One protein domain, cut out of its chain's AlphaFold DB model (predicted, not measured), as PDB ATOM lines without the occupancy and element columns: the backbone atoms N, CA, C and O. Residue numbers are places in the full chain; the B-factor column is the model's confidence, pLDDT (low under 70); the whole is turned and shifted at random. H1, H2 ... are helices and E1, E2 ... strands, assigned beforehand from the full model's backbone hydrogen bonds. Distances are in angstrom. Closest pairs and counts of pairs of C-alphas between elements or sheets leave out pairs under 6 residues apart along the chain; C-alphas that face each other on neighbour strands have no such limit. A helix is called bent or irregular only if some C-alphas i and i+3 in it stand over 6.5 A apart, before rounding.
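AT A GLANCE: This is residues 17 to 29, 71 to 140 and 203 to 294 of the 523 residues of an uncharacterized protein of Hydrogenophaga aromaticivorans (UniProt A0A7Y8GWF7). A four-stranded sheet, E2, E1, E7, E6, curls like part of a barrel, and the sheet E3, E8, E9, with its long bent hairpin E8 and E9, comes close to it at several points. H2 runs along E9, H1 grazes the sheets away from H2, and the short pair E4 and E5 lies far from the mean of the C-alphas. The printed part has 175 residues, with two named helices and nine named strands in the order E1 E2 H1 E3 E4 E5 E6 E7 H2 E8 E9; the class is mixed, helices and strands. The four-stranded sheet is mixed, the other two antiparallel. The whole is compact, with a radius of gyration of the C-alphas of 16.3 A and spans of 49 by 35 by 31 A.

IN THESE COORDINATES: Find C-alpha 19 at (-82.845, -32.748, -161.303), where E1, residues 19 to 29, begins; it bends by 67 degrees at residue 25. E2 is residues 71 to 80, E7 221 to 226 and E6 207 to 211. E3 is residues 116 to 118, E8 261 to 273, 30.0 A long, and E9 279 to 291, 31.6 A long, ending at C-alpha 291 (-81.278, -56.099, -166.184). E4 is residues 136 to 138 and E5 203 to 205. H1 is residues 90 to 101, 16.4 A long; H2, residues 229 to 245, 24.2 A long, starts at C-alpha 229 (-72.309, -42.410, -178.065).

HOW THE PARTS SIT: Start at E1, parallel to E7, with N 20 and O 221 2.8 A apart, and antiparallel to E2, with N 24 and O 80 at 2.8 A. E6 and E7 form a hairpin, with N 209 and O 224 at 2.9 A. E5 runs on into E6, and antiparallel E4 and E5 have N 137 and O 204 at 2.9 A. Next look at the hairpin E8 and E9, with N 264 and O 288 at 3.0 A; E3 is antiparallel to E8, with N 118 and O 261 at 2.9 A. The closest C-alphas of E2 and E9, Gln 77 and Trp 285, are 5.7 A apart; those of E3 and E6, Val 118 and Phe 211, 6.1 A. H2 is on the sheet E3 E8 E9 at a height over the sheet of 8.0 A, over E9 and along it at 21 degrees on the local plane; their closest C-alphas, Ile 235 and Leu 289, are 5.7 A apart. H2 only grazes the four-stranded sheet, with residues 229 to 236, as does H1, with residues 90 to 94. H1 and H2 are apart. In H1 every O i to N i+4 pair is within hydrogen-bond range, in H2 12 of 13.

THE WHOLE: The C-alphas farthest apart, Pro 255 and Thr 276, are 50.6 A apart. Residues 30 to 70 and 141 to 202 are not printed; the C-alpha gaps are 5.5 A and 9.4 A. The links H1 to E3, E3 to E4 and H2 to E8 are long. Mean pLDDT of the printed part is 83.4; 18 residues are under 70, among them 272 to 279.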
ATOM      1  N   PHE A  17     -87.963 -32.945-165.786       69.56
ATOM      2  CA  PHE A  17     -87.709 -33.483-164.459       69.56
ATOM      3  C   PHE A  17     -86.868 -32.499-163.639       69.56
ATOM      4  O   PHE A  17     -85.813 -32.035-164.081       69.56
ATOM      5  N   SER A  18     -87.306 -32.206-162.413       75.44
ATOM      6  CA  SER A  18     -86.462 -31.495-161.455       75.44
ATOM      7  C   SER A  18     -85.271 -32.382-161.098       75.44
ATOM      8  O   SER A  18     -85.433 -33.407-160.431       75.44
ATOM      9  N   VAL A  19     -84.077 -31.991-161.548       83.19
ATOM     10  CA  VAL A  19     -82.845 -32.748-161.303       83.19
ATOM     11  C   VAL A  19     -82.459 -32.624-159.827       83.19
ATOM     12  O   VAL A  19     -82.138 -31.538-159.344       83.19
ATOM     13  N   GLY A  20     -82.506 -33.742-159.102       82.94
ATOM     14  CA  GLY A  20     -82.149 -33.842-157.685       82.94
ATOM     15  C   GLY A  20     -80.643 -33.896-157.441       82.94
ATOM     16  O   GLY A  20     -80.164 -33.424-156.409       82.94
ATOM     17  N   GLY A  21     -79.889 -34.413-158.410       89.56
ATOM     18  CA  GLY A  21     -78.440 -34.500-158.328       89.56
ATOM     19  C   GLY A  21     -77.798 -35.077-159.581       89.56
ATOM     20  O   GLY A  21     -78.479 -35.607-160.461       89.56
ATOM     21  N   LYS A  22     -76.474 -34.963-159.675       91.44
ATOM     22  CA  LYS A  22     -75.693 -35.489-160.798       91.44
ATOM     23  C   LYS A  22     -74.701 -36.536-160.326       91.44
ATOM     24  O   LYS A  22     -73.918 -36.296-159.409       91.44
ATOM     25  N   ILE A  23     -74.706 -37.677-161.006       92.56
ATOM     26  CA  ILE A  23     -73.719 -38.741-160.813       92.56
ATOM     27  C   ILE A  23     -72.771 -38.713-162.012       92.56
ATOM     28  O   ILE A  23     -73.194 -38.576-163.163       92.56
ATOM     29  N   ARG A  24     -71.466 -38.793-161.757       91.00
ATOM     30  CA  ARG A  24     -70.434 -38.729-162.797       91.00
ATOM     31  C   ARG A  24     -69.847 -40.108-163.064       91.00
ATOM     32  O   ARG A  24     -69.520 -40.850-162.140       91.00
ATOM     33  N   VAL A  25     -69.638 -40.413-164.342       89.81
ATOM     34  CA  VAL A  25     -68.965 -41.640-164.810       89.81
ATOM     35  C   VAL A  25     -67.447 -41.611-164.613       89.81
ATOM     36  O   VAL A  25     -66.781 -42.611-164.835       89.81
ATOM     37  N   GLY A  26     -66.874 -40.489-164.198       87.31
ATOM     38  CA  GLY A  26     -65.443 -40.356-163.964       87.31
ATOM     39  C   GLY A  26     -65.155 -39.185-163.044       87.31
ATOM     40  O   GLY A  26     -66.062 -38.449-162.643       87.31
ATOM     41  N   THR A  27     -63.880 -39.005-162.726       88.94
ATOM     42  CA  THR A  27     -63.416 -37.924-161.853       88.94
ATOM     43  C   THR A  27     -62.356 -37.082-162.546       88.94
ATOM     44  O   THR A  27     -61.950 -37.363-163.674       88.94
ATOM     45  N   LYS A  28     -61.915 -36.017-161.890       88.81
ATOM     46  CA  LYS A  28     -60.788 -35.209-162.345       88.81
ATOM     47  C   LYS A  28     -59.521 -35.651-161.622       88.81
ATOM     48  O   LYS A  28     -59.534 -35.854-160.411       88.81
ATOM     49  N   ALA A  29     -58.431 -35.788-162.365       88.19
ATOM     50  CA  ALA A  29     -57.101 -36.019-161.820       88.19
ATOM     51  C   ALA A  29     -56.249 -34.754-161.945       88.19
ATOM     52  O   ALA A  29     -56.455 -33.936-162.842       88.19
ATOM     53  N   PHE A  71     -56.376 -29.642-163.907       88.38
ATOM     54  CA  PHE A  71     -57.071 -30.918-163.852       88.38
ATOM     55  C   PHE A  71     -57.410 -31.447-165.240       88.38
ATOM     56  O   PHE A  71     -57.827 -30.688-166.112       88.38
ATOM     57  N   TYR A  72     -57.326 -32.765-165.395       86.00
ATOM     58  CA  TYR A  72     -57.752 -33.475-166.595       86.00
ATOM     59  C   TYR A  72     -58.786 -34.560-166.241       86.00
ATOM     60  O   TYR A  72     -58.774 -35.088-165.121       86.00
ATOM     61  N   PRO A  73     -59.726 -34.888-167.145       85.94
ATOM     62  CA  PRO A  73     -60.679 -35.972-166.927       85.94
ATOM     63  C   PRO A  73     -59.958 -37.319-166.811       85.94
ATOM     64  O   PRO A  73     -59.125 -37.664-167.645       85.94
ATOM     65  N   ARG A  74     -60.300 -38.105-165.791       88.56
ATOM     66  CA  ARG A  74     -59.787 -39.458-165.584       88.56
ATOM     67  C   ARG A  74     -60.937 -40.449-165.610       88.56
ATOM     68  O   ARG A  74     -61.897 -40.322-164.848       88.56
ATOM     69  N   ASN A  75     -60.792 -41.464-166.456       88.38
ATOM     70  CA  ASN A  75     -61.712 -42.584-166.464       88.38
ATOM     71  C   ASN A  75     -61.446 -43.501-165.259       88.38
ATOM     72  O   ASN A  75     -60.296 -43.855-164.985       88.38
ATOM     73  N   THR A  76     -62.498 -43.853-164.525       90.06
ATOM     74  CA  THR A  76     -62.435 -44.656-163.296       90.06
ATOM     75  C   THR A  76     -63.503 -45.737-163.319       90.06
ATOM     76  O   THR A  76     -64.563 -45.557-163.918       90.06
ATOM     77  N   GLN A  77     -63.256 -46.844-162.626       91.38
ATOM     78  CA  GLN A  77     -64.216 -47.942-162.546       91.38
ATOM     79  C   GLN A  77     -65.455 -47.546-161.727       91.38
ATOM     80  O   GLN A  77     -66.575 -47.885-162.084       91.38
ATOM     81  N   GLU A  78     -65.268 -46.758-160.674       91.94
ATOM     82  CA  GLU A  78     -66.327 -46.270-159.796       91.94
ATOM     83  C   GLU A  78     -67.057 -45.039-160.356       91.94
ATOM     84  O   GLU A  78     -66.492 -44.219-161.095       91.94
ATOM     85  N   PHE A  79     -68.327 -44.895-159.991       93.50
ATOM     86  CA  PHE A  79     -69.130 -43.690-160.163       93.50
ATOM     87  C   PHE A  79     -68.847 -42.686-159.043       93.50
ATOM     88  O   PHE A  79     -68.614 -43.057-157.891       93.50
ATOM     89  N   HIS A  80     -68.901 -41.396-159.374       91.50
ATOM     90  CA  HIS A  80     -68.622 -40.309-158.434       91.50
ATOM     91  C   HIS A  80     -69.875 -39.476-158.193       91.50
ATOM     92  O   HIS A  80     -70.429 -38.879-159.117       91.50
ATOM     93  N   ALA A  81     -70.300 -39.416-156.936       90.75
ATOM     94  CA  ALA A  81     -71.445 -38.644-156.477       90.75
ATOM     95  C   ALA A  81     -70.962 -37.574-155.491       90.75
ATOM     96  O   ALA A  81     -70.890 -37.812-154.288       90.75
ATOM     97  N   HIS A  82     -70.572 -36.401-155.987       89.38
ATOM     98  CA  HIS A  82     -70.014 -35.360-155.125       89.38
ATOM     99  C   HIS A  82     -71.102 -34.534-154.421       89.38
ATOM    100  O   HIS A  82     -72.122 -34.242-155.044       89.38
ATOM    101  N   PRO A  83     -70.869 -34.061-153.180       89.50
ATOM    102  CA  PRO A  83     -71.856 -33.268-152.443       89.50
ATOM    103  C   PRO A  83     -72.335 -32.006-153.173       89.50
ATOM    104  O   PRO A  83     -73.510 -31.670-153.089       89.50
ATOM    105  N   TRP A  84     -71.455 -31.321-153.913       88.56
ATOM    106  CA  TRP A  84     -71.795 -30.103-154.671       88.56
ATOM    107  C   TRP A  84     -72.581 -30.370-155.964       88.56
ATOM    108  O   TRP A  84     -73.085 -29.435-156.578       88.56
ATOM    109  N   ASP A  85     -72.632 -31.621-156.430       88.56
ATOM    110  CA  ASP A  85     -73.405 -32.021-157.610       88.56
ATOM    111  C   ASP A  85     -74.850 -32.409-157.232       88.56
ATOM    112  O   ASP A  85     -75.666 -32.696-158.109       88.56
ATOM    113  N   MET A  86     -75.172 -32.398-155.936       88.56
ATOM    114  CA  MET A  86     -76.487 -32.690-155.373       88.56
ATOM    115  C   MET A  86     -77.190 -31.391-154.982       88.56
ATOM    116  O   MET A  86     -76.556 -30.477-154.460       88.56
ATOM    117  N   ASN A  87     -78.500 -31.303-155.215       81.38
ATOM    118  CA  ASN A  87     -79.255 -30.080-154.952       81.38
ATOM    119  C   ASN A  87     -79.633 -29.962-153.462       81.38
ATOM    120  O   ASN A  87     -79.054 -29.175-152.714       81.38
ATOM    121  N   THR A  88     -80.567 -30.796-152.997       75.69
ATOM    122  CA  THR A  88     -81.049 -30.779-151.609       75.69
ATOM    123  C   THR A  88     -80.218 -31.721-150.739       75.69
ATOM    124  O   THR A  88     -80.076 -32.902-151.054       75.69
ATOM    125  N   GLY A  89     -79.672 -31.210-149.627       74.56
ATOM    126  CA  GLY A  89     -79.003 -32.034-148.611       74.56
ATOM    127  C   GLY A  89     -77.739 -32.747-149.102       74.56
ATOM    128  O   GLY A  89     -77.466 -33.859-148.663       74.56
ATOM    129  N   GLY A  90     -76.971 -32.135-150.011       81.50
ATOM    130  CA  GLY A  90     -75.997 -32.845-150.845       81.50
ATOM    131  C   GLY A  90     -75.027 -33.791-150.132       81.50
ATOM    132  O   GLY A  90     -74.870 -34.932-150.560       81.50
ATOM    133  N   ALA A  91     -74.446 -33.384-148.999       85.62
ATOM    134  CA  ALA A  91     -73.571 -34.262-148.216       85.62
ATOM    135  C   ALA A  91     -74.314 -35.459-147.591       85.62
ATOM    136  O   ALA A  91     -73.769 -36.562-147.550       85.62
ATOM    137  N   ALA A  92     -75.550 -35.259-147.123       88.12
ATOM    138  CA  ALA A  92     -76.387 -36.327-146.582       88.12
ATOM    139  C   ALA A  92     -76.826 -37.297-147.689       88.12
ATOM    140  O   ALA A  92     -76.737 -38.506-147.502       88.12
ATOM    141  N   THR A  93     -77.204 -36.778-148.860       88.56
ATOM    142  CA  THR A  93     -77.584 -37.574-150.037       88.56
ATOM    143  C   THR A  93     -76.425 -38.434-150.535       88.56
ATOM    144  O   THR A  93     -76.580 -39.644-150.691       88.56
ATOM    145  N   THR A  94     -75.236 -37.846-150.716       89.44
ATOM    146  CA  THR A  94     -74.023 -38.588-151.096       89.44
ATOM    147  C   THR A  94     -73.672 -39.660-150.067       89.44
ATOM    148  O   THR A  94     -73.364 -40.789-150.444       89.44
ATOM    149  N   ARG A  95     -73.729 -39.332-148.769       89.75
ATOM    150  CA  ARG A  95     -73.442 -40.304-147.707       89.75
ATOM    151  C   ARG A  95     -74.436 -41.459-147.741       89.75
ATOM    152  O   ARG A  95     -74.012 -42.606-147.748       89.75
ATOM    153  N   ARG A  96     -75.732 -41.161-147.845       91.00
ATOM    154  CA  ARG A  96     -76.792 -42.171-147.906       91.00
ATOM    155  C   ARG A  96     -76.638 -43.101-149.111       91.00
ATOM    156  O   ARG A  96     -76.828 -44.303-148.973       91.00
ATOM    157  N   LEU A  97     -76.263 -42.557-150.270       91.50
ATOM    158  CA  LEU A  97     -75.986 -43.340-151.475       91.50
ATOM    159  C   LEU A  97     -74.841 -44.342-151.247       91.50
ATOM    160  O   LEU A  97     -74.963 -45.506-151.619       91.50
ATOM    161  N   LEU A  98     -73.753 -43.905-150.604       91.69
ATOM    162  CA  LEU A  98     -72.615 -44.768-150.268       91.69
ATOM    163  C   LEU A  98     -72.928 -45.763-149.140       91.69
ATOM    164  O   LEU A  98     -72.419 -46.873-149.168       91.69
ATOM    165  N   GLU A  99     -73.766 -45.404-148.168       92.19
ATOM    166  CA  GLU A  99     -74.218 -46.324-147.112       92.19
ATOM    167  C   GLU A  99     -75.078 -47.468-147.666       92.19
ATOM    168  O   GLU A  99     -74.997 -48.587-147.170       92.19
ATOM    169  N   LEU A 100     -75.911 -47.187-148.673       92.00
ATOM    170  CA  LEU A 100     -76.810 -48.176-149.270       92.00
ATOM    171  C   LEU A 100     -76.130 -49.047-150.331       92.00
ATOM    172  O   LEU A 100     -76.404 -50.243-150.396       92.00
ATOM    173  N   TYR A 101     -75.288 -48.446-151.174       93.12
ATOM    174  CA  TYR A 101     -74.770 -49.084-152.394       93.12
ATOM    175  C   TYR A 101     -73.248 -48.972-152.555       93.12
ATOM    176  O   TYR A 101     -72.705 -49.300-153.609       93.12
ATOM    177  N   GLY A 102     -72.537 -48.473-151.545       91.50
ATOM    178  CA  GLY A 102     -71.079 -48.433-151.556       91.50
ATOM    179  C   GLY A 102     -70.492 -49.823-151.336       91.50
ATOM    180  O   GLY A 102     -70.774 -50.477-150.335       91.50
ATOM    181  N   GLU A 103     -69.614 -50.247-152.237       90.19
ATOM    182  CA  GLU A 103     -68.814 -51.460-152.082       90.19
ATOM    183  C   GLU A 103     -67.371 -51.069-151.747       90.19
ATOM    184  O   GLU A 103     -66.821 -50.116-152.306       90.19
ATOM    185  N   SER A 104     -66.733 -51.822-150.854       86.81
ATOM    186  CA  SER A 104     -65.292 -51.722-150.617       86.81
ATOM    187  C   SER A 104     -64.613 -52.889-151.323       86.81
ATOM    188  O   SER A 104     -64.705 -54.025-150.854       86.81
ATOM    189  N   ARG A 105     -63.946 -52.645-152.455       86.38
ATOM    190  CA  ARG A 105     -63.136 -53.676-153.128       86.38
ATOM    191  C   ARG A 105     -61.725 -53.639-152.546       86.38
ATOM    192  O   ARG A 105     -61.290 -52.605-152.057       86.38
ATOM    193  N   GLY A 106     -60.996 -54.757-152.573       64.56
ATOM    194  CA  GLY A 106     -59.784 -54.971-151.756       64.56
ATOM    195  C   GLY A 106     -58.627 -53.961-151.889       64.56
ATOM    196  O   GLY A 106     -57.691 -54.022-151.102       64.56
ATOM    197  N   SER A 107     -58.678 -53.031-152.846       71.25
ATOM    198  CA  SER A 107     -57.697 -51.942-153.006       71.25
ATOM    199  C   SER A 107     -58.223 -50.553-152.613       71.25
ATOM    200  O   SER A 107     -57.491 -49.566-152.707       71.25
ATOM    201  N   ASP A 108     -59.482 -50.447-152.186       80.88
ATOM    202  CA  ASP A 108     -60.123 -49.174-151.885       80.88
ATOM    203  C   ASP A 108     -59.922 -48.749-150.431       80.88
ATOM    204  O   ASP A 108     -60.106 -49.514-149.491       80.88
ATOM    205  N   VAL A 109     -59.591 -47.469-150.256       76.94
ATOM    206  CA  VAL A 109     -59.439 -46.827-148.938       76.94
ATOM    207  C   VAL A 109     -60.799 -46.492-148.308       76.94
ATOM    208  O   VAL A 109     -60.901 -46.300-147.100       76.94
ATOM    209  N   SER A 110     -61.855 -46.404-149.118       81.00
ATOM    210  CA  SER A 110     -63.213 -46.064-148.693       81.00
ATOM    211  C   SER A 110     -64.244 -46.742-149.599       81.00
ATOM    212  O   SER A 110     -63.929 -46.956-150.772       81.00
ATOM    213  N   PRO A 111     -65.478 -46.993-149.120       87.62
ATOM    214  CA  PRO A 111     -66.557 -47.503-149.961       87.62
ATOM    215  C   PRO A 111     -66.780 -46.611-151.183       87.62
ATOM    216  O   PRO A 111     -66.815 -45.380-151.068       87.62
ATOM    217  N   LYS A 112     -66.925 -47.229-152.352       90.88
ATOM    218  CA  LYS A 112     -67.138 -46.556-153.634       90.88
ATOM    219  C   LYS A 112     -68.345 -47.136-154.349       90.88
ATOM    220  O   LYS A 112     -68.728 -48.284-154.147       90.88
ATOM    221  N   LEU A 113     -68.937 -46.325-155.214       93.06
ATOM    222  CA  LEU A 113     -70.119 -46.707-155.969       93.06
ATOM    223  C   LEU A 113     -69.697 -47.436-157.248       93.06
ATOM    224  O   LEU A 113     -69.296 -46.797-158.218       93.06
ATOM    225  N   TYR A 114     -69.762 -48.763-157.255       93.31
ATOM    226  CA  TYR A 114     -69.416 -49.575-158.430       93.31
ATOM    227  C   TYR A 114     -70.638 -50.017-159.224       93.31
ATOM    228  O   TYR A 114     -70.632 -49.956-160.453       93.31
ATOM    229  N   ARG A 115     -71.678 -50.443-158.510       93.06
ATOM    230  CA  ARG A 115     -72.949 -50.894-159.059       93.06
ATOM    231  C   ARG A 115     -74.067 -50.420-158.140       93.06
ATOM    232  O   ARG A 115     -73.921 -50.464-156.923       93.06
ATOM    233  N   PHE A 116     -75.166 -49.940-158.710       94.19
ATOM    234  CA  PHE A 116     -76.324 -49.507-157.928       94.19
ATOM    235  C   PHE A 116     -77.623 -49.649-158.724       94.19
ATOM    236  O   PHE A 116     -77.594 -49.579-159.957       94.19
ATOM    237  N   PRO A 117     -78.759 -49.863-158.044       93.31
ATOM    238  CA  PRO A 117     -80.033 -50.012-158.713       93.31
ATOM    239  C   PRO A 117     -80.577 -48.661-159.168       93.31
ATOM    240  O   PRO A 117     -80.422 -47.643-158.486       93.31
ATOM    241  N   VAL A 118     -81.263 -48.673-160.304       92.88
ATOM    242  CA  VAL A 118     -81.917 -47.498-160.878       92.88
ATOM    243  C   VAL A 118     -83.369 -47.810-161.208       92.88
ATOM    244  O   VAL A 118     -83.724 -48.926-161.575       92.88
ATOM    245  N   VAL A 119     -84.221 -46.807-161.046       90.62
ATOM    246  CA  VAL A 119     -85.654 -46.868-161.334       90.62
ATOM    247  C   VAL A 119     -85.983 -45.724-162.273       90.62
ATOM    248  O   VAL A 119     -85.609 -44.582-162.014       90.62
ATOM    249  N   PHE A 120     -86.666 -46.005-163.370       89.81
ATOM    250  CA  PHE A 120     -86.985 -44.992-164.362       89.81
ATOM    251  C   PHE A 120     -88.361 -44.376-164.087       89.81
ATOM    252  O   PHE A 120     -89.272 -45.077-163.655       89.81
ATOM    253  N   PRO A 121     -88.538 -43.062-164.307       85.44
ATOM    254  CA  PRO A 121     -89.865 -42.469-164.383       85.44
ATOM    255  C   PRO A 121     -90.761 -43.223-165.376       85.44
ATOM    256  O   PRO A 121     -90.285 -43.676-166.417       85.44
ATOM    257  N   ASP A 122     -92.056 -43.307-165.072       78.88
ATOM    258  CA  ASP A 122     -93.039 -43.832-166.017       78.88
ATOM    259  C   ASP A 122     -93.160 -42.870-167.202       78.88
ATOM    260  O   ASP A 122     -93.703 -41.769-167.089       78.88
ATOM    261  N   VAL A 123     -92.630 -43.297-168.343       74.25
ATOM    262  CA  VAL A 123     -92.785 -42.635-169.638       74.25
ATOM    263  C   VAL A 123     -93.877 -43.339-170.428       74.25
ATOM    264  O   VAL A 123     -93.897 -44.567-170.519       74.25
ATOM    265  N   MET A 124     -94.822 -42.556-170.943       60.25
ATOM    266  CA  MET A 124     -95.895 -43.043-171.811       60.25
ATOM    267  C   MET A 124     -95.429 -43.010-173.275       60.25
ATOM    268  O   MET A 124     -94.493 -42.287-173.609       60.25
ATOM    269  N   ASP A 125     -96.070 -43.804-174.135       63.56
ATOM    270  CA  ASP A 125     -95.927 -43.750-175.601       63.56
ATOM    271  C   ASP A 125     -94.496 -43.906-176.153       63.56
ATOM    272  O   ASP A 125     -94.147 -43.321-177.173       63.56
ATOM    273  N   HIS A 126     -93.660 -44.730-175.509       63.44
ATOM    274  CA  HIS A 126     -92.284 -45.010-175.955       63.44
ATOM    275  C   HIS A 126     -91.348 -43.788-176.006       63.44
ATOM    276  O   HIS A 126     -90.295 -43.859-176.638       63.44
ATOM    277  N   ASP A 127     -91.676 -42.704-175.293       75.94
ATOM    278  CA  ASP A 127     -90.842 -41.499-175.209       75.94
ATOM    279  C   ASP A 127     -89.609 -41.711-174.308       75.94
ATOM    280  O   ASP A 127     -89.489 -41.201-173.189       75.94
ATOM    281  N   LEU A 128     -88.674 -42.515-174.808       81.75
ATOM    282  CA  LEU A 128     -87.393 -42.786-174.166       81.75
ATOM    283  C   LEU A 128     -86.440 -41.588-174.215       81.75
ATOM    284  O   LEU A 128     -85.510 -41.546-173.410       81.75
ATOM    285  N   ASP A 129     -86.673 -40.599-175.079       79.00
ATOM    286  CA  ASP A 129     -85.821 -39.411-175.217       79.00
ATOM    287  C   ASP A 129     -85.872 -38.521-173.964       79.00
ATOM    288  O   ASP A 129     -84.884 -37.877-173.574       79.00
ATOM    289  N   THR A 130     -87.001 -38.534-173.250       80.75
ATOM    290  CA  THR A 130     -87.107 -37.886-171.935       80.75
ATOM    291  C   THR A 130     -86.260 -38.576-170.860       80.75
ATOM    292  O   THR A 130     -85.819 -37.908-169.916       80.75
ATOM    293  N   LEU A 131     -85.949 -39.868-170.999       85.75
ATOM    294  CA  LEU A 131     -85.066 -40.605-170.084       85.75
ATOM    295  C   LEU A 131     -83.604 -40.548-170.523       85.75
ATOM    296  O   LEU A 131     -82.721 -40.260-169.710       85.75
ATOM    297  N   VAL A 132     -83.358 -40.808-171.805       85.12
ATOM    298  CA  VAL A 132     -82.046 -40.858-172.446       85.12
ATOM    299  C   VAL A 132     -81.929 -39.676-173.400       85.12
ATOM    300  O   VAL A 132     -82.103 -39.788-174.606       85.12
ATOM    301  N   GLY A 133     -81.607 -38.508-172.854       80.19
ATOM    302  CA  GLY A 133     -81.342 -37.331-173.676       80.19
ATOM    303  C   GLY A 133     -79.938 -37.402-174.266       80.19
ATOM    304  O   GLY A 133     -78.975 -37.615-173.534       80.19
ATOM    305  N   GLY A 134     -79.776 -37.168-175.562       77.69
ATOM    306  CA  GLY A 134     -78.462 -37.161-176.204       77.69
ATOM    307  C   GLY A 134     -78.359 -36.098-177.282       77.69
ATOM    308  O   GLY A 134     -79.346 -35.727-177.907       77.69
ATOM    309  N   GLY A 135     -77.154 -35.579-177.495       82.12
ATOM    310  CA  GLY A 135     -76.904 -34.653-178.588       82.12
ATOM    311  C   GLY A 135     -75.437 -34.287-178.730       82.12
ATOM    312  O   GLY A 135     -74.670 -34.313-177.766       82.12
ATOM    313  N   LEU A 136     -75.054 -33.941-179.951       83.06
ATOM    314  CA  LEU A 136     -73.782 -33.317-180.271       83.06
ATOM    315  C   LEU A 136     -73.861 -31.836-179.906       83.06
ATOM    316  O   LEU A 136     -74.804 -31.149-180.285       83.06
ATOM    317  N   ALA A 137     -72.893 -31.330-179.157       84.50
ATOM    318  CA  ALA A 137     -72.824 -29.914-178.840       84.50
ATOM    319  C   ALA A 137     -71.382 -29.429-178.856       84.50
ATOM    320  O   ALA A 137     -70.473 -30.105-178.366       84.50
ATOM    321  N   VAL A 138     -71.184 -28.219-179.372       82.19
ATOM    322  CA  VAL A 138     -69.894 -27.544-179.286       82.19
ATOM    323  C   VAL A 138     -69.651 -27.150-177.834       82.19
ATOM    324  O   VAL A 138     -70.402 -26.362-177.249       82.19
ATOM    325  N   GLN A 139     -68.621 -27.745-177.229       71.56
ATOM    326  CA  GLN A 139     -68.233 -27.447-175.855       71.56
ATOM    327  C   GLN A 139     -67.196 -26.325-175.824       71.56
ATOM    328  O   GLN A 139     -66.230 -26.330-176.577       71.56
ATOM    329  N   GLY A 140     -67.379 -25.375-174.907       61.78
ATOM    330  CA  GLY A 140     -66.522 -24.191-174.807       61.78
ATOM    331  C   GLY A 140     -67.098 -22.966-175.523       61.78
ATOM    332  O   GLY A 140     -68.250 -22.956-175.956       61.78
ATOM    333  N   CYS A 203     -67.157 -30.197-181.530       84.00
ATOM    334  CA  CYS A 203     -68.482 -30.758-181.310       84.00
ATOM    335  C   CYS A 203     -68.380 -32.148-180.669       84.00
ATOM    336  O   CYS A 203     -67.881 -33.085-181.287       84.00
ATOM    337  N   LYS A 204     -68.848 -32.296-179.422       83.06
ATOM    338  CA  LYS A 204     -68.765 -33.555-178.660       83.06
ATOM    339  C   LYS A 204     -70.145 -34.041-178.248       83.06
ATOM    340  O   LYS A 204     -71.035 -33.241-177.957       83.06
ATOM    341  N   PHE A 205     -70.309 -35.359-178.183       84.62
ATOM    342  CA  PHE A 205     -71.541 -35.965-177.697       84.62
ATOM    343  C   PHE A 205     -71.695 -35.763-176.185       84.62
ATOM    344  O   PHE A 205     -70.760 -35.974-175.409       84.62
ATOM    345  N   GLY A 206     -72.885 -35.337-175.770       83.69
ATOM    346  CA  GLY A 206     -73.281 -35.211-174.375       83.69
ATOM    347  C   GLY A 206     -74.588 -35.947-174.123       83.69
ATOM    348  O   GLY A 206     -75.662 -35.370-174.276       83.69
ATOM    349  N   GLY A 207     -74.484 -37.209-173.717       86.38
ATOM    350  CA  GLY A 207     -75.604 -38.029-173.276       86.38
ATOM    351  C   GLY A 207     -75.951 -37.793-171.807       86.38
ATOM    352  O   GLY A 207     -75.083 -37.509-170.973       86.38
ATOM    353  N   LYS A 208     -77.234 -37.923-171.491       89.62
ATOM    354  CA  LYS A 208     -77.839 -37.747-170.174       89.62
ATOM    355  C   LYS A 208     -78.831 -38.871-169.944       89.62
ATOM    356  O   LYS A 208     -79.811 -38.982-170.669       89.62
ATOM    357  N   LEU A 209     -78.595 -39.654-168.904       92.12
ATOM    358  CA  LEU A 209     -79.533 -40.658-168.428       92.12
ATOM    359  C   LEU A 209     -80.205 -40.153-167.153       92.12
ATOM    360  O   LEU A 209     -79.513 -39.740-166.219       92.12
ATOM    361  N   ARG A 210     -81.534 -40.188-167.119       91.62
ATOM    362  CA  ARG A 210     -82.366 -39.693-166.020       91.62
ATOM    363  C   ARG A 210     -83.050 -40.847-165.290       91.62
ATOM    364  O   ARG A 210     -83.763 -41.623-165.916       91.62
ATOM    365  N   PHE A 211     -82.843 -40.955-163.980       92.38
ATOM    366  CA  PHE A 211     -83.390 -42.043-163.157       92.38
ATOM    367  C   PHE A 211     -83.555 -41.647-161.687       92.38
ATOM    368  O   PHE A 211     -83.018 -40.646-161.220       92.38
ATOM    369  N   PHE A 212     -84.263 -42.470-160.929       91.25
ATOM    370  CA  PHE A 212     -84.317 -42.458-159.474       91.25
ATOM    371  C   PHE A 212     -83.425 -43.554-158.898       91.25
ATOM    372  O   PHE A 212     -83.228 -44.602-159.511       91.25
ATOM    373  N   VAL A 213     -82.906 -43.315-157.697       91.38
ATOM    374  CA  VAL A 213     -82.175 -44.320-156.924       91.38
ATOM    375  C   VAL A 213     -83.045 -44.716-155.728       91.38
ATOM    376  O   VAL A 213     -83.379 -43.839-154.921       91.38
ATOM    377  N   PRO A 214     -83.437 -45.995-155.597       89.69
ATOM    378  CA  PRO A 214     -84.223 -46.464-154.460       89.69
ATOM    379  C   PRO A 214     -83.563 -46.135-153.111       89.69
ATOM    380  O   PRO A 214     -82.344 -46.103-152.979       89.69
ATOM    381  N   GLY A 215     -84.370 -45.870-152.081       85.19
ATOM    382  CA  GLY A 215     -83.873 -45.631-150.717       85.19
ATOM    383  C   GLY A 215     -83.290 -44.238-150.441       85.19
ATOM    384  O   GLY A 215     -82.893 -43.969-149.301       85.19
ATOM    385  N   ILE A 216     -83.278 -43.336-151.431       86.38
ATOM    386  CA  ILE A 216     -82.886 -41.930-151.263       86.38
ATOM    387  C   ILE A 216     -84.132 -41.040-151.303       86.38
ATOM    388  O   ILE A 216     -84.657 -40.712-152.364       86.38
ATOM    389  N   ALA A 217     -84.613 -40.639-150.126       72.06
ATOM    390  CA  ALA A 217     -85.776 -39.764-150.004       72.06
ATOM    391  C   ALA A 217     -85.439 -38.305-150.358       72.06
ATOM    392  O   ALA A 217     -84.367 -37.804-150.022       72.06
ATOM    393  N   GLY A 218     -86.375 -37.607-151.009       66.44
ATOM    394  CA  GLY A 218     -86.279 -36.165-151.274       66.44
ATOM    395  C   GLY A 218     -85.284 -35.755-152.366       66.44
ATOM    396  O   GLY A 218     -85.199 -34.571-152.694       66.44
ATOM    397  N   ALA A 219     -84.560 -36.703-152.963       66.38
ATOM    398  CA  ALA A 219     -83.819 -36.456-154.187       66.38
ATOM    399  C   ALA A 219     -84.795 -36.492-155.372       66.38
ATOM    400  O   ALA A 219     -85.512 -37.470-155.569       66.38
ATOM    401  N   GLY A 220     -84.838 -35.411-156.157       79.69
ATOM    402  CA  GLY A 220     -85.442 -35.446-157.491       79.69
ATOM    403  C   GLY A 220     -84.712 -36.428-158.417       79.69
ATOM    404  O   GLY A 220     -83.863 -37.208-157.989       79.69
ATOM    405  N   VAL A 221     -84.987 -36.357-159.714       89.12
ATOM    406  CA  VAL A 221     -84.365 -37.256-160.699       89.12
ATOM    407  C   VAL A 221     -82.846 -37.058-160.728       89.12
ATOM    408  O   VAL A 221     -82.359 -35.930-160.830       89.12
ATOM    409  N   PHE A 222     -82.083 -38.140-160.635       91.69
ATOM    410  CA  PHE A 222     -80.639 -38.130-160.830       91.69
ATOM    411  C   PHE A 222     -80.300 -38.106-162.319       91.69
ATOM    412  O   PHE A 222     -80.954 -38.761-163.126       91.69
ATOM    413  N   GLU A 223     -79.256 -37.357-162.679       92.31
ATOM    414  CA  GLU A 223     -78.743 -37.286-164.049       92.31
ATOM    415  C   GLU A 223     -77.317 -37.854-164.114       92.31
ATOM    416  O   GLU A 223     -76.392 -37.331-163.483       92.31
ATOM    417  N   LEU A 224     -77.123 -38.906-164.907       92.75
ATOM    418  CA  LEU A 224     -75.811 -39.447-165.254       92.75
ATOM    419  C   LEU A 224     -75.386 -38.913-166.619       92.75
ATOM    420  O   LEU A 224     -76.082 -39.103-167.613       92.75
ATOM    421  N   HIS A 225     -74.228 -38.259-166.672       88.06
ATOM    422  CA  HIS A 225     -73.672 -37.768-167.931       88.06
ATOM    423  C   HIS A 225     -72.740 -38.808-168.547       88.06
ATOM    424  O   HIS A 225     -71.815 -39.273-167.879       88.06
ATOM    425  N   THR A 226     -72.932 -39.098-169.831       85.88
ATOM    426  CA  THR A 226     -72.022 -39.921-170.632       85.88
ATOM    427  C   THR A 226     -71.523 -39.128-171.836       85.88
ATOM    428  O   THR A 226     -72.293 -38.473-172.529       85.88
ATOM    429  N   GLY A 227     -70.212 -39.161-172.074       81.19
ATOM    430  CA  GLY A 227     -69.613 -38.611-173.295       81.19
ATOM    431  C   GLY A 227     -69.546 -39.621-174.441       81.19
ATOM    432  O   GLY A 227     -69.119 -39.266-175.533       81.19
ATOM    433  N   SER A 228     -69.927 -40.877-174.196       81.31
ATOM    434  CA  SER A 228     -69.843 -41.958-175.176       81.31
ATOM    435  C   SER A 228     -71.190 -42.152-175.863       81.31
ATOM    436  O   SER A 228     -72.195 -42.387-175.188       81.31
ATOM    437  N   THR A 229     -71.178 -42.067-177.196       81.88
ATOM    438  CA  THR A 229     -72.309 -42.410-178.065       81.88
ATOM    439  C   THR A 229     -72.687 -43.868-177.862       81.88
ATOM    440  O   THR A 229     -73.786 -44.123-177.405       81.88
ATOM    441  N   GLU A 230     -71.737 -44.792-178.020       82.50
ATOM    442  CA  GLU A 230     -71.913 -46.241-177.825       82.50
ATOM    443  C   GLU A 230     -72.473 -46.643-176.457       82.50
ATOM    444  O   GLU A 230     -73.209 -47.618-176.329       82.50
ATOM    445  N   ALA A 231     -72.119 -45.914-175.399       85.94
ATOM    446  CA  ALA A 231     -72.686 -46.173-174.082       85.94
ATOM    447  C   ALA A 231     -74.164 -45.778-174.034       85.94
ATOM    448  O   ALA A 231     -74.990 -46.536-173.534       85.94
ATOM    449  N   ALA A 232     -74.494 -44.595-174.566       87.25
ATOM    450  CA  ALA A 232     -75.877 -44.159-174.692       87.25
ATOM    451  C   ALA A 232     -76.631 -45.155-175.585       87.25
ATOM    452  O   ALA A 232     -77.519 -45.825-175.057       87.25
ATOM    453  N   SER A 233     -76.193 -45.317-176.846       86.31
ATOM    454  CA  SER A 233     -76.053 -46.586-177.584       86.31
ATOM    455  C   SER A 233     -76.818 -47.803-177.082       86.31
ATOM    456  O   SER A 233     -77.900 -48.213-177.509       86.31
ATOM    457  N   GLN A 234     -76.157 -48.439-176.135       87.69
ATOM    458  CA  GLN A 234     -76.598 -49.692-175.569       87.69
ATOM    459  C   GLN A 234     -77.691 -49.473-174.524       87.69
ATOM    460  O   GLN A 234     -78.622 -50.268-174.450       87.69
ATOM    461  N   ILE A 235     -77.630 -48.386-173.753       90.00
ATOM    462  CA  ILE A 235     -78.606 -48.093-172.698       90.00
ATOM    463  C   ILE A 235     -80.020 -47.917-173.272       90.00
ATOM    464  O   ILE A 235     -80.948 -48.550-172.771       90.00
ATOM    465  N   TYR A 236     -80.217 -47.126-174.330       88.75
ATOM    466  CA  TYR A 236     -81.561 -46.987-174.926       88.75
ATOM    467  C   TYR A 236     -82.029 -48.278-175.578       88.75
ATOM    468  O   TYR A 236     -83.202 -48.601-175.460       88.75
ATOM    469  N   LEU A 237     -81.146 -49.040-176.239       88.12
ATOM    470  CA  LEU A 237     -81.541 -50.321-176.826       88.12
ATOM    471  C   LEU A 237     -82.035 -51.290-175.754       88.12
ATOM    472  O   LEU A 237     -83.066 -51.930-175.942       88.12
ATOM    473  N   ARG A 238     -81.366 -51.335-174.597       87.75
ATOM    474  CA  ARG A 238     -81.817 -52.125-173.445       87.75
ATOM    475  C   ARG A 238     -83.163 -51.644-172.910       87.75
ATOM    476  O   ARG A 238     -84.044 -52.469-172.675       87.75
ATOM    477  N   LEU A 239     -83.356 -50.333-172.770       88.44
ATOM    478  CA  LEU A 239     -84.634 -49.764-172.327       88.44
ATOM    479  C   LEU A 239     -85.766 -50.029-173.329       88.44
ATOM    480  O   LEU A 239     -86.841 -50.461-172.928       88.44
ATOM    481  N   SER A 240     -85.513 -49.850-174.624       86.12
ATOM    482  CA  SER A 240     -86.459 -50.136-175.708       86.12
ATOM    483  C   SER A 240     -86.842 -51.615-175.733       86.12
ATOM    484  O   SER A 240     -88.025 -51.955-175.760       86.12
ATOM    485  N   GLN A 241     -85.862 -52.512-175.607       84.25
ATOM    486  CA  GLN A 241     -86.108 -53.948-175.511       84.25
ATOM    487  C   GLN A 241     -86.971 -54.294-174.288       84.25
ATOM    488  O   GLN A 241     -87.910 -55.089-174.403       84.25
ATOM    489  N   ALA A 242     -86.697 -53.682-173.132       83.81
ATOM    490  CA  ALA A 242     -87.503 -53.859-171.928       83.81
ATOM    491  C   ALA A 242     -88.943 -53.353-172.125       83.81
ATOM    492  O   ALA A 242     -89.883 -54.087-171.828       83.81
ATOM    493  N   MET A 243     -89.137 -52.157-172.694       83.81
ATOM    494  CA  MET A 243     -90.471 -51.600-172.972       83.81
ATOM    495  C   MET A 243     -91.273 -52.459-173.946       83.81
ATOM    496  O   MET A 243     -92.435 -52.766-173.678       83.81
ATOM    497  N   ASN A 244     -90.658 -52.883-175.051       82.00
ATOM    498  CA  ASN A 244     -91.312 -53.718-176.060       82.00
ATOM    499  C   ASN A 244     -91.728 -55.068-175.471       82.00
ATOM    500  O   ASN A 244     -92.816 -55.568-175.751       82.00
ATOM    501  N   THR A 245     -90.900 -55.628-174.587       78.38
ATOM    502  CA  THR A 245     -91.234 -56.873-173.889       78.38
ATOM    503  C   THR A 245     -92.348 -56.666-172.862       78.38
ATOM    504  O   THR A 245     -93.155 -57.569-172.651       78.38
ATOM    505  N   CYS A 246     -92.441 -55.492-172.234       73.94
ATOM    506  CA  CYS A 246     -93.338 -55.192-171.113       73.94
ATOM    507  C   CYS A 246     -94.550 -54.315-171.484       73.94
ATOM    508  O   CYS A 246     -94.976 -53.479-170.690       73.94
ATOM    509  N   ASN A 247     -95.154 -54.543-172.660       71.31
ATOM    510  CA  ASN A 247     -96.392 -53.873-173.108       71.31
ATOM    511  C   ASN A 247     -96.292 -52.334-173.127       71.31
ATOM    512  O   ASN A 247     -97.242 -51.640-172.771       71.31
ATOM    513  N   GLY A 248     -95.135 -51.797-173.519       73.19
ATOM    514  CA  GLY A 248     -94.917 -50.355-173.634       73.19
ATOM    515  C   GLY A 248     -94.636 -49.647-172.308       73.19
ATOM    516  O   GLY A 248     -94.584 -48.422-172.284       73.19
ATOM    517  N   ARG A 249     -94.426 -50.381-171.205       77.62
ATOM    518  CA  ARG A 249     -94.019 -49.819-169.907       77.62
ATOM    519  C   ARG A 249     -92.693 -50.401-169.439       77.62
ATOM    520  O   ARG A 249     -92.396 -51.565-169.692       77.62
ATOM    521  N   LEU A 250     -91.905 -49.599-168.726       82.50
ATOM    522  CA  LEU A 250     -90.672 -50.069-168.096       82.50
ATOM    523  C   LEU A 250     -91.000 -50.812-166.790       82.50
ATOM    524  O   LEU A 250     -91.586 -50.217-165.883       82.50
ATOM    525  N   PRO A 251     -90.631 -52.100-166.651       80.81
ATOM    526  CA  PRO A 251     -90.802 -52.821-165.398       80.81
ATOM    527  C   PRO A 251     -89.754 -52.322-164.403       80.81
ATOM    528  O   PRO A 251     -88.608 -52.754-164.418       80.81
ATOM    529  N   ASN A 252     -90.118 -51.376-163.548       82.75
ATOM    530  CA  ASN A 252     -89.172 -50.815-162.583       82.75
ATOM    531  C   ASN A 252     -88.833 -51.783-161.440       82.75
ATOM    532  O   ASN A 252     -87.694 -51.814-160.968       82.75
ATOM    533  N   PHE A 253     -89.809 -52.592-161.020       80.06
ATOM    534  CA  PHE A 253     -89.675 -53.547-159.924       80.06
ATOM    535  C   PHE A 253     -90.137 -54.939-160.356       80.06
ATOM    536  O   PHE A 253     -91.106 -55.077-161.105       80.06
ATOM    537  N   THR A 254     -89.450 -55.973-159.876       76.88
ATOM    538  CA  THR A 254     -89.925 -57.357-159.967       76.88
ATOM    539  C   THR A 254     -91.146 -57.556-159.056       76.88
ATOM    540  O   THR A 254     -91.351 -56.759-158.135       76.88
ATOM    541  N   PRO A 255     -91.939 -58.631-159.241       71.62
ATOM    542  CA  PRO A 255     -93.012 -58.987-158.303       71.62
ATOM    543  C   PRO A 255     -92.535 -59.110-156.845       71.62
ATOM    544  O   PRO A 255     -93.291 -58.828-155.922       71.62
ATOM    545  N   ASP A 256     -91.257 -59.446-156.645       71.94
ATOM    546  CA  ASP A 256     -90.606 -59.540-155.332       71.94
ATOM    547  C   ASP A 256     -90.185 -58.174-154.749       71.94
ATOM    548  O   ASP A 256     -89.532 -58.113-153.706       71.94
ATOM    549  N   GLY A 257     -90.486 -57.068-155.438       73.94
ATOM    550  CA  GLY A 257     -90.137 -55.707-155.027       73.94
ATOM    551  C   GLY A 257     -88.669 -55.326-155.243       73.94
ATOM    552  O   GLY A 257     -88.218 -54.313-154.705       73.94
ATOM    553  N   ARG A 258     -87.896 -56.106-156.014       79.38
ATOM    554  CA  ARG A 258     -86.488 -55.792-156.317       79.38
ATOM    555  C   ARG A 258     -86.381 -54.891-157.548       79.38
ATOM    556  O   ARG A 258     -87.149 -55.080-158.490       79.38
ATOM    557  N   PRO A 259     -85.447 -53.925-157.574       81.69
ATOM    558  CA  PRO A 259     -85.224 -53.097-158.753       81.69
ATOM    559  C   PRO A 259     -84.731 -53.957-159.920       81.69
ATOM    560  O   PRO A 259     -83.837 -54.785-159.756       81.69
ATOM    561  N   VAL A 260     -85.318 -53.753-161.098       82.94
ATOM    562  CA  VAL A 260     -84.993 -54.536-162.304       82.94
ATOM    563  C   VAL A 260     -83.674 -54.100-162.924       82.94
ATOM    564  O   VAL A 260     -82.914 -54.934-163.419       82.94
ATOM    565  N   PHE A 261     -83.413 -52.794-162.904       90.94
ATOM    566  CA  PHE A 261     -82.288 -52.188-163.594       90.94
ATOM    567  C   PHE A 261     -81.154 -51.868-162.631       90.94
ATOM    568  O   PHE A 261     -81.352 -51.271-161.569       90.94
ATOM    569  N   TRP A 262     -79.944 -52.207-163.052       92.75
ATOM    570  CA  TRP A 262     -78.716 -51.937-162.329       92.75
ATOM    571  C   TRP A 262     -77.742 -51.219-163.241       92.75
ATOM    572  O   TRP A 262     -77.461 -51.666-164.349       92.75
ATOM    573  N   LEU A 263     -77.213 -50.099-162.767       93.88
ATOM    574  CA  LEU A 263     -76.163 -49.396-163.477       93.88
ATOM    575  C   LEU A 263     -74.808 -49.926-163.009       93.88
ATOM    576  O   LEU A 263     -74.512 -49.911-161.810       93.88
ATOM    577  N   SER A 264     -73.989 -50.377-163.950       93.38
ATOM    578  CA  SER A 264     -72.645 -50.896-163.707       93.38
ATOM    579  C   SER A 264     -71.656 -50.294-164.712       93.38
ATOM    580  O   SER A 264     -72.018 -49.430-165.520       93.38
ATOM    581  N   LYS A 265     -70.374 -50.665-164.616       93.00
ATOM    582  CA  LYS A 265     -69.387 -50.333-165.647       93.00
ATOM    583  C   LYS A 265     -68.598 -51.547-166.077       93.00
ATOM    584  O   LYS A 265     -68.094 -52.295-165.237       93.00
ATOM    585  N   GLU A 266     -68.357 -51.618-167.373       90.19
ATOM    586  CA  GLU A 266     -67.558 -52.658-168.010       90.19
ATOM    587  C   GLU A 266     -66.352 -52.050-168.729       90.19
ATOM    588  O   GLU A 266     -66.375 -50.886-169.141       90.19
ATOM    589  N   ARG A 267     -65.267 -52.825-168.861       89.88
ATOM    590  CA  ARG A 267     -64.120 -52.433-169.693       89.88
ATOM    591  C   ARG A 267     -64.438 -52.779-171.133       89.88
ATOM    592  O   ARG A 267     -64.527 -53.953-171.471       89.88
ATOM    593  N   ALA A 268     -64.530 -51.761-171.972       85.25
ATOM    594  CA  ALA A 268     -64.650 -51.930-173.408       85.25
ATOM    595  C   ALA A 268     -63.503 -51.203-174.111       85.25
ATOM    596  O   ALA A 268     -63.086 -50.117-173.697       85.25
ATOM    597  N   VAL A 269     -62.997 -51.797-175.192       85.31
ATOM    598  CA  VAL A 269     -62.096 -51.099-176.113       85.31
ATOM    599  C   VAL A 269     -62.938 -50.098-176.896       85.31
ATOM    600  O   VAL A 269     -63.939 -50.467-177.521       85.31
ATOM    601  N   ARG A 270     -62.586 -48.816-176.796       79.25
ATOM    602  CA  ARG A 270     -63.327 -47.723-177.426       79.25
ATOM    603  C   ARG A 270     -62.385 -46.693-178.023       79.25
ATOM    604  O   ARG A 270     -61.288 -46.454-177.511       79.25
ATOM    605  N   GLN A 271     -62.869 -46.054-179.079       72.88
ATOM    606  CA  GLN A 271     -62.256 -44.866-179.640       72.88
ATOM    607  C   GLN A 271     -62.551 -43.679-178.732       72.88
ATOM    608  O   GLN A 271     -63.703 -43.401-178.397       72.88
ATOM    609  N   TYR A 272     -61.510 -42.973-178.325       68.75
ATOM    610  CA  TYR A 272     -61.634 -41.716-177.611       68.75
ATOM    611  C   TYR A 272     -60.736 -40.670-178.247       68.75
ATOM    612  O   TYR A 272     -59.694 -40.984-178.815       68.75
ATOM    613  N   PHE A 273     -61.145 -39.414-178.131       64.44
ATOM    614  CA  PHE A 273     -60.350 -38.287-178.591       64.44
ATOM    615  C   PHE A 273     -59.423 -37.844-177.467       64.44
ATOM    616  O   PHE A 273     -59.872 -37.614-176.338       64.44
ATOM    617  N   ASP A 274     -58.133 -37.745-177.762       63.38
ATOM    618  CA  ASP A 274     -57.161 -37.201-176.822       63.38
ATOM    619  C   ASP A 274     -57.217 -35.662-176.743       63.38
ATOM    620  O   ASP A 274     -58.029 -35.004-177.398       63.38
ATOM    621  N   GLU A 275     -56.372 -35.067-175.893       60.25
ATOM    622  CA  GLU A 275     -56.275 -33.605-175.727       60.25
ATOM    623  C   GLU A 275     -55.853 -32.884-177.019       60.25
ATOM    624  O   GLU A 275     -56.112 -31.691-177.165       60.25
ATOM    625  N   THR A 276     -55.254 -33.611-177.967       58.34
ATOM    626  CA  THR A 276     -54.877 -33.130-179.302       58.34
ATOM    627  C   THR A 276     -55.956 -33.369-180.363       58.34
ATOM    628  O   THR A 276     -55.752 -33.005-181.517       58.34
ATOM    629  N   GLY A 277     -57.109 -33.938-179.992       60.47
ATOM    630  CA  GLY A 277     -58.222 -34.202-180.906       60.47
ATOM    631  C   GLY A 277     -58.024 -35.425-181.803       60.47
ATOM    632  O   GLY A 277     -58.823 -35.642-182.708       60.47
ATOM    633  N   MET A 278     -57.002 -36.245-181.553       64.94
ATOM    634  CA  MET A 278     -56.727 -37.446-182.338       64.94
ATOM    635  C   MET A 278     -57.510 -38.642-181.781       64.94
ATOM    636  O   MET A 278     -57.537 -38.842-180.559       64.94
ATOM    637  N   PRO A 279     -58.127 -39.466-182.646       69.25
ATOM    638  CA  PRO A 279     -58.792 -40.683-182.217       69.25
ATOM    639  C   PRO A 279     -57.762 -41.734-181.791       69.25
ATOM    640  O   PRO A 279     -56.884 -42.124-182.560       69.25
ATOM    641  N   LYS A 280     -57.874 -42.216-180.557       77.56
ATOM    642  CA  LYS A 280     -57.083 -43.324-180.020       77.56
ATOM    643  C   LYS A 280     -57.998 -44.442-179.566       77.56
ATOM    644  O   LYS A 280     -59.022 -44.197-178.935       77.56
ATOM    645  N   MET A 281     -57.591 -45.675-179.843       80.06
ATOM    646  CA  MET A 281     -58.208 -46.852-179.244       80.06
ATOM    647  C   MET A 281     -57.619 -47.063-177.857       80.06
ATOM    648  O   MET A 281     -56.400 -47.050-177.672       80.06
ATOM    649  N   GLY A 282     -58.476 -47.245-176.864       81.88
ATOM    650  CA  GLY A 282     -58.038 -47.629-175.533       81.88
ATOM    651  C   GLY A 282     -59.149 -48.271-174.735       81.88
ATOM    652  O   GLY A 282     -60.335 -48.103-175.015       81.88
ATOM    653  N   GLU A 283     -58.744 -49.022-173.723       85.94
ATOM    654  CA  GLU A 283     -59.682 -49.608-172.784       85.94
ATOM    655  C   GLU A 283     -60.250 -48.527-171.873       85.94
ATOM    656  O   GLU A 283     -59.526 -47.810-171.174       85.94
ATOM    657  N   GLN A 284     -61.570 -48.418-171.880       86.62
ATOM    658  CA  GLN A 284     -62.308 -47.469-171.073       86.62
ATOM    659  C   GLN A 284     -63.374 -48.195-170.265       86.62
ATOM    660  O   GLN A 284     -64.009 -49.131-170.738       86.62
ATOM    661  N   TRP A 285     -63.574 -47.741-169.032       90.38
ATOM    662  CA  TRP A 285     -64.757 -48.072-168.253       90.38
ATOM    663  C   TRP A 285     -65.952 -47.323-168.830       90.38
ATOM    664  O   TRP A 285     -65.947 -46.090-168.874       90.38
ATOM    665  N   VAL A 286     -66.950 -48.071-169.280       89.12
ATOM    666  CA  VAL A 286     -68.153 -47.559-169.934       89.12
ATOM    667  C   VAL A 286     -69.361 -47.918-169.072       89.12
ATOM    668  O   VAL A 286     -69.428 -49.054-168.607       89.12
ATOM    669  N   PRO A 287     -70.292 -46.981-168.808       91.88
ATOM    670  CA  PRO A 287     -71.511 -47.306-168.086       91.88
ATOM    671  C   PRO A 287     -72.404 -48.219-168.926       91.88
ATOM    672  O   PRO A 287     -72.698 -47.909-170.080       91.88
ATOM    673  N   THR A 288     -72.858 -49.307-168.322       91.38
ATOM    674  CA  THR A 288     -73.786 -50.279-168.901       91.38
ATOM    675  C   THR A 288     -75.018 -50.396-168.007       91.38
ATOM    676  O   THR A 288     -74.964 -50.139-166.799       91.38
ATOM    677  N   LEU A 289     -76.158 -50.711-168.624       92.19
ATOM    678  CA  LEU A 289     -77.415 -50.946-167.924       92.19
ATOM    679  C   LEU A 289     -77.711 -52.445-167.945       92.19
ATOM    680  O   LEU A 289     -78.099 -52.993-168.979       92.19
ATOM    681  N   ASP A 290     -77.537 -53.077-166.793       88.38
ATOM    682  CA  ASP A 290     -77.833 -54.486-166.584       88.38
ATOM    683  C   ASP A 290     -79.286 -54.648-166.136       88.38
ATOM    684  O   ASP A 290     -79.834 -53.822-165.402       88.38
ATOM    685  N   MET A 291     -79.915 -55.739-166.562       82.88
ATOM    686  CA  MET A 291     -81.278 -56.099-166.184       82.88
ATOM    687  C   MET A 291     -81.250 -57.463-165.504       82.88
ATOM    688  O   MET A 291     -80.771 -58.430-166.091       82.88
ATOM    689  N   GLU A 292     -81.763 -57.553-164.278       71.69
ATOM    690  CA  GLU A 292     -81.792 -58.814-163.513       71.69
ATOM    691  C   GLU A 292     -82.957 -59.735-163.900       71.69
ATOM    692  O   GLU A 292     -83.021 -60.885-163.469       71.69
ATOM    693  N   ILE A 293     -83.877 -59.255-164.736       68.38
ATOM    694  CA  ILE A 293     -84.926 -60.088-165.315       68.38
ATOM    695  C   ILE A 293     -84.376 -60.788-166.559       68.38
ATOM    696  O   ILE A 293     -83.987 -60.137-167.531       68.38
ATOM    697  N   GLU A 294     -84.448 -62.119-166.577       62.09
ATOM    698  CA  GLU A 294     -84.306 -62.876-167.817       62.09
ATOM    699  C   GLU A 294     -85.500 -62.582-168.731       62.09
ATOM    700  O   GLU A 294     -86.578 -63.167-168.601       62.09
TER     701      GLU A 294